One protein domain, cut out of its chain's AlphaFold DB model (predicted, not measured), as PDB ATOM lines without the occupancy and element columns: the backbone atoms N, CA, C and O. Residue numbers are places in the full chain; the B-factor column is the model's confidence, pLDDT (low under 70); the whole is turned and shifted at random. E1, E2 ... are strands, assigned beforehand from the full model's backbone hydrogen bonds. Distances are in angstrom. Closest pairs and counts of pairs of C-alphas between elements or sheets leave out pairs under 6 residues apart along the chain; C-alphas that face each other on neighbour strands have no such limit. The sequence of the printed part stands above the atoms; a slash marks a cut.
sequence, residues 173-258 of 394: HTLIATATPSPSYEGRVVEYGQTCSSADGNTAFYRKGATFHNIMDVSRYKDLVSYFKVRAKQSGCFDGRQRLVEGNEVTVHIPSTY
ATOM      1  N   HIS A 173      92.582 111.246 144.669       88.88
ATOM      2  CA  HIS A 173      92.477 109.836 145.062       88.88
ATOM      3  C   HIS A 173      93.178 108.837 144.127       88.88
ATOM      4  O   HIS A 173      93.390 107.698 144.539       88.88
ATOM      5  N   THR A 174      93.548 109.225 142.907       91.06
ATOM      6  CA  THR A 174      94.268 108.379 141.933       91.06
ATOM      7  C   THR A 174      95.682 108.894 141.657       91.06
ATOM      8  O   THR A 174      96.267 108.598 140.621       91.06
ATOM      9  N   LEU A 175      96.258 109.663 142.588       94.94
ATOM     10  CA  LEU A 175      97.610 110.193 142.445       94.94
ATOM     11  C   LEU A 175      98.659 109.083 142.617       94.94
ATOM     12  O   LEU A 175      98.862 108.587 143.727       94.94
ATOM     13  N   ILE A 176      99.317 108.717 141.518       95.81
ATOM     14  CA  ILE A 176     100.408 107.731 141.478       95.81
ATOM     15  C   ILE A 176     101.668 108.326 142.117       95.81
ATOM     16  O   ILE A 176     102.013 109.482 141.866       95.81
ATOM     17  N   ALA A 177     102.367 107.534 142.926       97.38
ATOM     18  CA  ALA A 177     103.664 107.895 143.479       97.38
ATOM     19  C   ALA A 177     104.781 107.660 142.457       97.38
ATOM     20  O   ALA A 177     104.873 106.593 141.849       97.38
ATOM     21  N   THR A 178     105.652 108.653 142.285       97.81
ATOM     22  CA  THR A 178     106.759 108.597 141.326       97.81
ATOM     23  C   THR A 178     108.114 108.636 142.028       97.81
ATOM     24  O   THR A 178     108.326 109.323 143.032       97.81
ATOM     25  N   ALA A 179     109.062 107.875 141.486       96.75
ATOM     26  CA  ALA A 179     110.446 107.828 141.938       96.75
ATOM     27  C   ALA A 179     111.260 109.013 141.397       96.75
ATOM     28  O   ALA A 179     112.356 109.278 141.885       96.75
ATOM     29  N   THR A 180     110.728 109.711 140.392       96.44
ATOM     30  CA  THR A 180     111.314 110.889 139.748       96.44
ATOM     31  C   THR A 180     110.371 112.091 139.863       96.44
ATOM     32  O   THR A 180     109.154 111.899 139.957       96.44
ATOM     33  N   PRO A 181     110.893 113.330 139.827       96.06
ATOM     34  CA  PRO A 181     110.087 114.549 139.834       96.06
ATOM     35  C   PRO A 181     109.469 114.819 138.454       96.06
ATOM     36  O   PRO A 181     109.781 115.797 137.781       96.06
ATOM     37  N   SER A 182     108.634 113.895 137.991       95.44
ATOM     38  CA  SER A 182     107.947 113.961 136.705       95.44
ATOM     39  C   SER A 182     106.617 113.200 136.763       95.44
ATOM     40  O   SER A 182     106.457 112.324 137.620       95.44
ATOM     41  N   PRO A 183     105.651 113.516 135.878       93.31
ATOM     42  CA  PRO A 183     104.374 112.813 135.821       93.31
ATOM     43  C   PRO A 183     104.556 111.318 135.562       93.31
ATOM     44  O   PRO A 183     105.497 110.916 134.884       93.31
ATOM     45  N   SER A 184     103.621 110.485 136.019       91.69
ATOM     46  CA  SER A 184     103.733 109.018 135.929       91.69
ATOM     47  C   SER A 184     103.832 108.456 134.505       91.69
ATOM     48  O   SER A 184     104.239 107.313 134.344       91.69
ATOM     49  N   TYR A 185     103.442 109.222 133.483       90.12
ATOM     50  CA  TYR A 185     103.529 108.814 132.076       90.12
ATOM     51  C   TYR A 185     104.887 109.134 131.420       90.12
ATOM     52  O   TYR A 185     105.165 108.630 130.339       90.12
ATOM     53  N   GLU A 186     105.721 109.963 132.054       92.31
ATOM     54  CA  GLU A 186     107.097 110.270 131.619       92.31
ATOM     55  C   GLU A 186     108.147 109.758 132.621       92.31
ATOM     56  O   GLU A 186     109.281 109.462 132.256       92.31
ATOM     57  N   GLY A 187     107.790 109.701 133.903       89.69
ATOM     58  CA  GLY A 187     108.647 109.301 135.007       89.69
ATOM     59  C   GLY A 187     108.553 107.831 135.374       89.69
ATOM     60  O   GLY A 187     107.729 107.074 134.870       89.69
ATOM     61  N   ARG A 188     109.387 107.437 136.338       95.19
ATOM     62  CA  ARG A 188     109.340 106.091 136.910       95.19
ATOM     63  C   ARG A 188     108.317 106.042 138.041       95.19
ATOM     64  O   ARG A 188     108.438 106.797 139.008       95.19
ATOM     65  N   VAL A 189     107.344 105.143 137.940       96.00
ATOM     66  CA  VAL A 189     106.366 104.880 139.007       96.00
ATOM     67  C   VAL A 189     107.043 104.149 140.168       96.00
ATOM     68  O   VAL A 189     108.058 103.476 139.984       96.00
ATOM     69  N   VAL A 190     106.500 104.290 141.373       96.94
ATOM     70  CA  VAL A 190     106.938 103.509 142.531       96.94
ATOM     71  C   VAL A 190     106.049 102.287 142.667       96.94
ATOM     72  O   VAL A 190     104.849 102.404 142.891       96.94
ATOM     73  N   GLU A 191     106.664 101.119 142.568       95.75
ATOM     74  CA  GLU A 191     106.066  99.828 142.891       95.75
ATOM     75  C   GLU A 191     106.519  99.444 144.301       95.75
ATOM     76  O   GLU A 191     107.713  99.253 144.544       95.75
ATOM     77  N   TYR A 192     105.600  99.427 145.269       94.31
ATOM     78  CA  TYR A 192     105.975  99.268 146.676       94.31
ATOM     79  C   TYR A 192     104.870  98.648 147.525       94.31
ATOM     80  O   TYR A 192     103.819  99.253 147.723       94.31
ATOM     81  N   GLY A 193     105.161  97.494 148.126       89.94
ATOM     82  CA  GLY A 193     104.221  96.732 148.948       89.94
ATOM     83  C   GLY A 193     103.572  95.587 148.173       89.94
ATOM     84  O   GLY A 193     104.090  95.134 147.152       89.94
ATOM     85  N   GLN A 194     102.452  95.092 148.695       90.94
ATOM     86  CA  GLN A 194     101.711  93.979 148.102       90.94
ATOM     87  C   GLN A 194     100.863  94.414 146.898       90.94
ATOM     88  O   GLN A 194     100.485  95.579 146.769       90.94
ATOM     89  N   THR A 195     100.518  93.452 146.045       94.56
ATOM     90  CA  THR A 195      99.582  93.662 144.935       94.56
ATOM     91  C   THR A 195      98.154  93.794 145.459       94.56
ATOM     92  O   THR A 195      97.664  92.901 146.147       94.56
ATOM     93  N   CYS A 196      97.472  94.891 145.114       93.25
ATOM     94  CA  CYS A 196      96.106  95.168 145.581       93.25
ATOM     95  C   CYS A 196      95.023  94.941 144.513       93.25
ATOM     96  O   CYS A 196      93.846  94.836 144.856       93.25
ATOM     97  N   SER A 197      95.392  94.876 143.231       94.44
ATOM     98  CA  SER A 197      94.492  94.515 142.131       94.44
ATOM     99  C   SER A 197      95.270  93.993 140.922       94.44
ATOM    100  O   SER A 197      96.472  94.221 140.801       94.44
ATOM    101  N   SER A 198      94.581  93.312 140.005       91.50
ATOM    102  CA  SER A 198      95.164  92.867 138.732       91.50
ATOM    103  C   SER A 198      95.472  94.021 137.773       91.50
ATOM    104  O   SER A 198      96.378  93.895 136.957       91.50
ATOM    105  N   ALA A 199      94.735  95.132 137.868       90.81
ATOM    106  CA  ALA A 199      94.895  96.288 136.987       90.81
ATOM    107  C   ALA A 199      96.070  97.189 137.398       90.81
ATOM    108  O   ALA A 199      96.862  97.578 136.546       90.81
ATOM    109  N   ASP A 200      96.183  97.506 138.693       90.00
ATOM    110  CA  ASP A 200      97.190  98.444 139.209       90.00
ATOM    111  C   ASP A 200      98.412  97.728 139.827       90.00
ATOM    112  O   ASP A 200      99.422  98.365 140.138       90.00
ATOM    113  N   GLY A 201      98.355  96.405 140.010       92.62
ATOM    114  CA  GLY A 201      99.462  95.625 140.558       92.62
ATOM    115  C   GLY A 201      99.852  96.083 141.969       92.62
ATOM    116  O   GLY A 201      99.003  96.262 142.850       92.62
ATOM    117  N   ASN A 202     101.153  96.285 142.166       91.25
ATOM    118  CA  ASN A 202     101.767  96.883 143.356       91.25
ATOM    119  C   ASN A 202     102.142  98.368 143.146       91.25
ATOM    120  O   ASN A 202     102.922  98.920 143.929       91.25
ATOM    121  N   THR A 203     101.602  99.019 142.104       96.56
ATOM    122  CA  THR A 203     101.781 100.460 141.881       96.56
ATOM    123  C   THR A 203     101.293 101.216 143.109       96.56
ATOM    124  O   THR A 203     100.167 101.026 143.576       96.56
ATOM    125  N   ALA A 204     102.145 102.083 143.641       96.75
ATOM    126  CA  ALA A 204     101.862 102.825 144.849       96.75
ATOM    127  C   ALA A 204     101.144 104.143 144.532       96.75
ATOM    128  O   ALA A 204     101.533 104.902 143.643       96.75
ATOM    129  N   PHE A 205     100.103 104.442 145.304       97.50
ATOM    130  CA  PHE A 205      99.299 105.655 145.192       97.50
ATOM    131  C   PHE A 205      99.289 106.390 146.519       97.50
ATOM    132  O   PHE A 205      99.207 105.777 147.581       97.50
ATOM    133  N   TYR A 206      99.266 107.713 146.490       97.62
ATOM    134  CA  TYR A 206      99.053 108.467 147.718       97.62
ATOM    135  C   TYR A 206      97.632 108.250 148.245       97.62
ATOM    136  O   TYR A 206      96.658 108.154 147.488       97.62
ATOM    137  N   ARG A 207      97.490 108.152 149.567       96.94
ATOM    138  CA  ARG A 207      96.176 108.134 150.207       96.94
ATOM    139  C   ARG A 207      95.595 109.547 150.194       96.94
ATOM    140  O   ARG A 207      96.229 110.482 150.675       96.94
ATOM    141  N   LYS A 208      94.371 109.707 149.683       96.62
ATOM    142  CA  LYS A 208      93.634 110.973 149.802       96.62
ATOM    143  C   LYS A 208      93.481 111.336 151.285       96.62
ATOM    144  O   LYS A 208      93.099 110.489 152.087       96.62
ATOM    145  N   GLY A 209      93.781 112.582 151.627       96.06
ATOM    146  CA  GLY A 209      93.808 113.107 152.990       96.06
ATOM    147  C   GLY A 209      95.120 112.863 153.738       96.06
ATOM    148  O   GLY A 209      95.252 113.342 154.858       96.06
ATOM    149  N   ALA A 210      96.093 112.145 153.164       96.88
ATOM    150  CA  ALA A 210      97.404 112.008 153.789       96.88
ATOM    151  C   ALA A 210      98.154 113.341 153.768       96.88
ATOM    152  O   ALA A 210      98.233 113.988 152.719       96.88
ATOM    153  N   THR A 211      98.732 113.699 154.913       96.69
ATOM    154  CA  THR A 211      99.572 114.887 155.068       96.69
ATOM    155  C   THR A 211     101.036 114.485 155.212       96.69
ATOM    156  O   THR A 211     101.354 113.589 155.989       96.69
ATOM    157  N   PHE A 212     101.913 115.151 154.462       96.19
ATOM    158  CA  PHE A 212     103.366 114.981 154.511       96.19
ATOM    159  C   PHE A 212     104.012 116.271 155.015       96.19
ATOM    160  O   PHE A 212     103.931 117.293 154.337       96.19
ATOM    161  N   HIS A 213     104.642 116.231 156.185       93.75
ATOM    162  CA  HIS A 213     105.293 117.380 156.821       93.75
ATOM    163  C   HIS A 213     106.796 117.421 156.520       93.75
ATOM    164  O   HIS A 213     107.400 118.485 156.421       93.75
ATOM    165  N   ASN A 214     107.416 116.255 156.342       93.00
ATOM    166  CA  ASN A 214     108.857 116.114 156.181       93.00
ATOM    167  C   ASN A 214     109.258 116.203 154.704       93.00
ATOM    168  O   ASN A 214     109.560 115.202 154.045       93.00
ATOM    169  N   ILE A 215     109.253 117.429 154.182       92.62
ATOM    170  CA  ILE A 215     109.707 117.738 152.823       92.62
ATOM    171  C   ILE A 215     111.236 117.777 152.811       92.62
ATOM    172  O   ILE A 215     111.855 118.621 153.459       92.62
ATOM    173  N   MET A 216     111.849 116.852 152.073       92.94
ATOM    174  CA  MET A 216     113.306 116.721 151.995       92.94
ATOM    175  C   MET A 216     113.921 117.679 150.981       92.94
ATOM    176  O   MET A 216     115.006 118.205 151.208       92.94
ATOM    177  N   ASP A 217     113.252 117.844 149.843       92.62
ATOM    178  CA  ASP A 217     113.729 118.648 148.726       92.62
ATOM    179  C   ASP A 217     112.557 119.067 147.832       92.62
ATOM    180  O   ASP A 217     111.497 118.428 147.838       92.62
ATOM    181  N   VAL A 218     112.754 120.133 147.060       91.88
ATOM    182  CA  VAL A 218     111.782 120.638 146.088       91.88
ATOM    183  C   VAL A 218     112.488 120.807 144.753       91.88
ATOM    184  O   VAL A 218     113.430 121.581 144.627       91.88
ATOM    185  N   SER A 219     112.005 120.088 143.748       93.25
ATOM    186  CA  SER A 219     112.500 120.162 142.369       93.25
ATOM    187  C   SER A 219     111.364 120.574 141.444       93.25
ATOM    188  O   SER A 219     110.199 120.453 141.820       93.25
ATOM    189  N   ARG A 220     111.671 121.070 140.246       92.38
ATOM    190  CA  ARG A 220     110.644 121.495 139.291       92.38
ATOM    191  C   ARG A 220     110.680 120.658 138.033       92.38
ATOM    192  O   ARG A 220     111.722 120.468 137.416       92.38
ATOM    193  N   TYR A 221     109.506 120.190 137.645       95.06
ATOM    194  CA  TYR A 221     109.298 119.545 136.367       95.06
ATOM    195  C   TYR A 221     109.037 120.613 135.300       95.06
ATOM    196  O   TYR A 221     108.064 121.366 135.410       95.06
ATOM    197  N   LYS A 222     109.917 120.668 134.287       93.25
ATOM    198  CA  LYS A 222     109.895 121.648 133.181       93.25
ATOM    199  C   LYS A 222     109.820 123.106 133.664       93.25
ATOM    200  O   LYS A 222     109.156 123.909 133.032       93.25
ATOM    201  N   ASP A 223     110.413 123.410 134.820       92.38
ATOM    202  CA  ASP A 223     110.343 124.719 135.493       92.38
ATOM    203  C   ASP A 223     108.926 125.218 135.849       92.38
ATOM    204  O   ASP A 223     108.769 126.339 136.322       92.38
ATOM    205  N   LEU A 224     107.898 124.369 135.710       92.75
ATOM    206  CA  LEU A 224     106.492 124.744 135.892       92.75
ATOM    207  C   LEU A 224     105.858 124.163 137.154       92.75
ATOM    208  O   LEU A 224     105.100 124.847 137.825       92.75
ATOM    209  N   VAL A 225     106.107 122.894 137.479       94.31
ATOM    210  CA  VAL A 225     105.390 122.217 138.575       94.31
ATOM    211  C   VAL A 225     106.378 121.744 139.623       94.31
ATOM    212  O   VAL A 225     107.253 120.931 139.316       94.31
ATOM    213  N   SER A 226     106.225 122.212 140.865       94.06
ATOM    214  CA  SER A 226     107.022 121.701 141.980       94.06
ATOM    215  C   SER A 226     106.685 120.241 142.284       94.06
ATOM    216  O   SER A 226     105.522 119.859 142.418       94.06
ATOM    217  N   TYR A 227     107.727 119.436 142.448       95.69
ATOM    218  CA  TYR A 227     107.701 118.076 142.960       95.69
ATOM    219  C   TYR A 227     108.437 118.033 144.295       95.69
ATOM    220  O   TYR A 227     109.640 118.302 144.383       95.69
ATOM    221  N   PHE A 228     107.696 117.664 145.332       95.12
ATOM    222  CA  PHE A 228     108.176 117.575 146.701       95.12
ATOM    223  C   PHE A 228     108.698 116.174 146.973       95.12
ATOM    224  O   PHE A 228     107.932 115.208 146.960       95.12
ATOM    225  N   LYS A 229     110.000 116.062 147.225       96.56
ATOM    226  CA  LYS A 229     110.635 114.811 147.626       96.56
ATOM    227  C   LYS A 229     110.330 114.548 149.095       96.56
ATOM    228  O   LYS A 229     110.694 115.345 149.959       96.56
ATOM    229  N   VAL A 230     109.689 113.422 149.378       96.94
ATOM    230  CA  VAL A 230     109.289 113.022 150.732       96.94
ATOM    231  C   VAL A 230     109.611 111.551 150.972       96.94
ATOM    232  O   VAL A 230     109.882 110.786 150.038       96.94
ATOM    233  N   ARG A 231     109.559 111.139 152.240       98.06
ATOM    234  CA  ARG A 231     109.561 109.726 152.617       98.06
ATOM    235  C   ARG A 231     108.136 109.267 152.923       98.06
ATOM    236  O   ARG A 231     107.328 110.000 153.494       98.06
ATOM    237  N   ALA A 232     107.830 108.048 152.508       98.06
ATOM    238  CA  ALA A 232     106.529 107.430 152.678       98.06
ATOM    239  C   ALA A 232     106.662 106.012 153.238       98.06
ATOM    240  O   ALA A 232     107.745 105.419 153.231       98.06
ATOM    241  N   LYS A 233     105.543 105.481 153.722       97.62
ATOM    242  CA  LYS A 233     105.353 104.075 154.091       97.62
ATOM    243  C   LYS A 233     104.012 103.578 153.578       97.62
ATOM    244  O   LYS A 233     103.124 104.376 153.258       97.62
ATOM    245  N   GLN A 234     103.840 102.263 153.556       96.00
ATOM    246  CA  GLN A 234     102.548 101.682 153.211       96.00
ATOM    247  C   GLN A 234     101.480 101.926 154.289       96.00
ATOM    248  O   GLN A 234     101.737 101.880 155.490       96.00
ATOM    249  N   SER A 235     100.251 102.153 153.832       95.50
ATOM    250  CA  SER A 235      99.018 102.231 154.626       95.50
ATOM    251  C   SER A 235      98.053 101.079 154.294       95.50
ATOM    252  O   SER A 235      96.934 101.063 154.807       95.50
ATOM    253  N   GLY A 236      98.467 100.137 153.441       93.31
ATOM    254  CA  GLY A 236      97.665  98.996 152.998       93.31
ATOM    255  C   GLY A 236      96.847  99.258 151.729       93.31
ATOM    256  O   GLY A 236      96.929 100.327 151.117       93.31
ATOM    257  N   CYS A 237      96.055  98.258 151.340       94.25
ATOM    258  CA  CYS A 237      95.195  98.322 150.163       94.25
ATOM    259  C   CYS A 237      93.893  99.073 150.471       94.25
ATOM    260  O   CYS A 237      93.178  98.727 151.409       94.25
ATOM    261  N   PHE A 238      93.558 100.069 149.651       93.06
ATOM    262  CA  PHE A 238      92.281 100.783 149.715       93.06
ATOM    263  C   PHE A 238      91.824 101.163 148.303       93.06
ATOM    264  O   PHE A 238      92.603 101.745 147.540       93.06
ATOM    265  N   ASP A 239      90.575 100.838 147.959       90.12
ATOM    266  CA  ASP A 239      90.000 100.934 146.606       90.12
ATOM    267  C   ASP A 239      90.834 100.207 145.536       90.12
ATOM    268  O   ASP A 239      91.128 100.765 144.475       90.12
ATOM    269  N   GLY A 240      91.292  98.987 145.852       91.62
ATOM    270  CA  GLY A 240      92.104  98.158 144.950       91.62
ATOM    271  C   GLY A 240      93.523  98.681 144.693       91.62
ATOM    272  O   GLY A 240      94.207  98.180 143.802       91.62
ATOM    273  N   ARG A 241      93.975  99.683 145.461       94.88
ATOM    274  CA  ARG A 241      95.265 100.363 145.278       94.88
ATOM    275  C   ARG A 241      96.112 100.321 146.529       94.88
ATOM    276  O   ARG A 241      95.607 100.516 147.635       94.88
ATOM    277  N   GLN A 242      97.410 100.148 146.333       96.19
ATOM    278  CA  GLN A 242      98.392 100.175 147.404       96.19
ATOM    279  C   GLN A 242      98.629 101.622 147.843       96.19
ATOM    280  O   GLN A 242      99.089 102.452 147.058       96.19
ATOM    281  N   ARG A 243      98.254 101.959 149.084       96.69
ATOM    282  CA  ARG A 243      98.250 103.343 149.570       96.69
ATOM    283  C   ARG A 243      99.508 103.714 150.335       96.69
ATOM    284  O   ARG A 243      99.975 102.957 151.182       96.69
ATOM    285  N   LEU A 244      99.972 104.937 150.107       97.62
ATOM    286  CA  LEU A 244     101.076 105.564 150.818       97.62
ATOM    287  C   LEU A 244     100.597 106.694 151.727       97.62
ATOM    288  O   LEU A 244      99.730 107.493 151.361       97.62
ATOM    289  N   VAL A 245     101.223 106.767 152.894       97.81
ATOM    290  CA  VAL A 245     101.151 107.877 153.854       97.81
ATOM    291  C   VAL A 245     102.574 108.278 154.248       97.81
ATOM    292  O   VAL A 245     103.529 107.576 153.908       97.81
ATOM    293  N   GLU A 246     102.731 109.391 154.962       98.06
ATOM    294  CA  GLU A 246     104.034 109.805 155.487       98.06
ATOM    295  C   GLU A 246     104.680 108.695 156.336       98.06
ATOM    296  O   GLU A 246     104.034 108.021 157.147       98.06
ATOM    297  N   GLY A 247     105.974 108.475 156.115       97.62
ATOM    298  CA  GLY A 247     106.749 107.421 156.757       97.62
ATOM    299  C   GLY A 247     108.209 107.488 156.346       97.62
ATOM    300  O   GLY A 247     108.615 108.446 155.712       97.62
ATOM    301  N   ASN A 248     108.997 106.469 156.684       96.94
ATOM    302  CA  ASN A 248     110.448 106.472 156.481       96.94
ATOM    303  C   ASN A 248     110.937 105.256 155.682       96.94
ATOM    304  O   ASN A 248     112.056 104.806 155.885       96.94
ATOM    305  N   GLU A 249     110.149 104.707 154.759       97.00
ATOM    306  CA  GLU A 249     110.495 103.447 154.076       97.00
ATOM    307  C   GLU A 249     110.951 103.683 152.637       97.00
ATOM    308  O   GLU A 249     112.057 103.300 152.264       97.00
ATOM    309  N   VAL A 250     110.149 104.396 151.847       97.56
ATOM    310  CA  VAL A 250     110.399 104.641 150.421       97.56
ATOM    311  C   VAL A 250     110.466 106.138 150.130       97.56
ATOM    312  O   VAL A 250     109.811 106.937 150.794       97.56
ATOM    313  N   THR A 251     111.291 106.534 149.159       98.12
ATOM    314  CA  THR A 251     111.363 107.925 148.683       98.12
ATOM    315  C   THR A 251     110.440 108.108 147.491       98.12
ATOM    316  O   THR A 251     110.514 107.339 146.534       98.12
ATOM    317  N   VAL A 252     109.600 109.137 147.541       98.19
ATOM    318  CA  VAL A 252     108.590 109.431 146.519       98.19
ATOM    319  C   VAL A 252     108.520 110.935 146.256       98.19
ATOM    320  O   VAL A 252     108.980 111.731 147.078       98.19
ATOM    321  N   HIS A 253     107.962 111.325 145.110       97.88
ATOM    322  CA  HIS A 253     107.783 112.728 144.740       97.88
ATOM    323  C   HIS A 253     106.298 113.059 144.576       97.88
ATOM    324  O   HIS A 253     105.570 112.354 143.871       97.88
ATOM    325  N   ILE A 254     105.837 114.119 145.243       97.25
ATOM    326  CA  ILE A 254     104.444 114.579 145.184       97.25
ATOM    327  C   ILE A 254     104.374 115.858 144.342       97.25
ATOM    328  O   ILE A 254     105.041 116.829 144.700       97.25
ATOM    329  N   PRO A 255     103.579 115.914 143.261       96.25
ATOM    330  CA  PRO A 255     103.375 117.146 142.500       96.25
ATOM    331  C   PRO A 255     102.497 118.163 143.244       96.25
ATOM    332  O   PRO A 255     101.485 117.808 143.857       96.25
ATOM    333  N   SER A 256     102.824 119.448 143.109       94.50
ATOM    334  CA  SER A 256     102.082 120.581 143.684       94.50
ATOM    335  C   SER A 256     100.638 120.702 143.190       94.50
ATOM    336  O   SER A 256      99.771 121.215 143.904       94.50
ATOM    337  N   THR A 257     100.352 120.213 141.985       94.31
ATOM    338  CA  THR A 257      99.044 120.287 141.313       94.31
ATOM    339  C   THR A 257      97.973 119.377 141.919       94.31
ATOM    340  O   THR A 257      96.834 119.410 141.458       94.31
ATOM    341  N   TYR A 258      98.313 118.570 142.933       95.44
ATOM    342  CA  TYR A 258      97.398 117.613 143.572       95.44
ATOM    343  C   TYR A 258      97.430 117.640 145.112       95.44
ATOM    344  O   TYR A 258      96.934 116.716 145.770       95.44
TER     345      TYR A 258
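What this domain is: This is residues 173 to 258 of the 394 residues of the protein "DUF5011 domain-containing protein" of Erysipelothrix piscisicarius (UniProt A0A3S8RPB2). One strongly twisted sheet is built along a long strand, E3, which bends by 93 degrees at residue 235; E2 and E4 run beside different parts of E3 on one side, E5 is on its other side, and the short E1 is beside E4. A long stretch with no named element, residues 173 to 203, comes before the sheet and runs across the open side of its curve. The printed part has 86 residues with no named helix and five named strands, E1 to E5 along the chain, in a branched, mixed sheet. The class is all strand, with 36 of the 86 residues in named elements, which is under half. The whole is compact, with a radius of gyration of the C-alphas of 12.0 A and spans of 35 by 26 by 19 A.

Where its parts are: The printed part begins at His 173, C-alpha (92.477, 109.836, 145.062), and has no named element up to residue 203. E1, residues 204 to 206, begins at C-alpha (101.862, 102.825, 144.849) and is 6.9 A long. E2, residues 215 to 221, is 16.6 A long. E3, residues 225 to 238, is the longest strand, 27.5 A from first to last C-alpha. E4, residues 241 to 246, and E5, residues 250 to 255, are each 16.4 A long; E5 ends at C-alpha (103.375, 117.146, 142.500).

How they stand to each other: E3 has three neighbours, in staggered pairing. E2 and E3 are an antiparallel hairpin at 119 degrees; N 227 and O 219 are 2.7 A apart, within hydrogen-bond range. E3 and E4 are also an antiparallel hairpin, with N 235 and O 243 2.8 A apart. E2, E3 and E4 form a meander, each strand the antiparallel neighbour of the one before. E2, beside residues 225 to 230, and E4, beside residues 232 to 238, lie on one side of E3, yet E2 and E4 are apart. E5, beside residues 226 to 232, lies on the other side, antiparallel at 124 degrees, with N 232 and O 250 2.8 A apart. E1 is parallel to E4 at 55 degrees; N 205 and O 242 are 2.8 A apart, and the facing C-alphas of Tyr 206 and Leu 244 are 4.7 A apart. E1, E2 and E5 are edge strands, and E1 and E5 are apart.

The domain as a whole: The two C-alphas farthest apart, those of Ser 198 and Asp 223, are 35.4 A from each other, while the C-alphas of His 173 and Tyr 258 are 9.3 A apart. The printed part has no cut. The links E2 to E3, E3 to E4 and E4 to E5 are tight, E1 to E2 is short, and none is long. The mean pLDDT of the printed part is 94.8, and no printed residue is under 70.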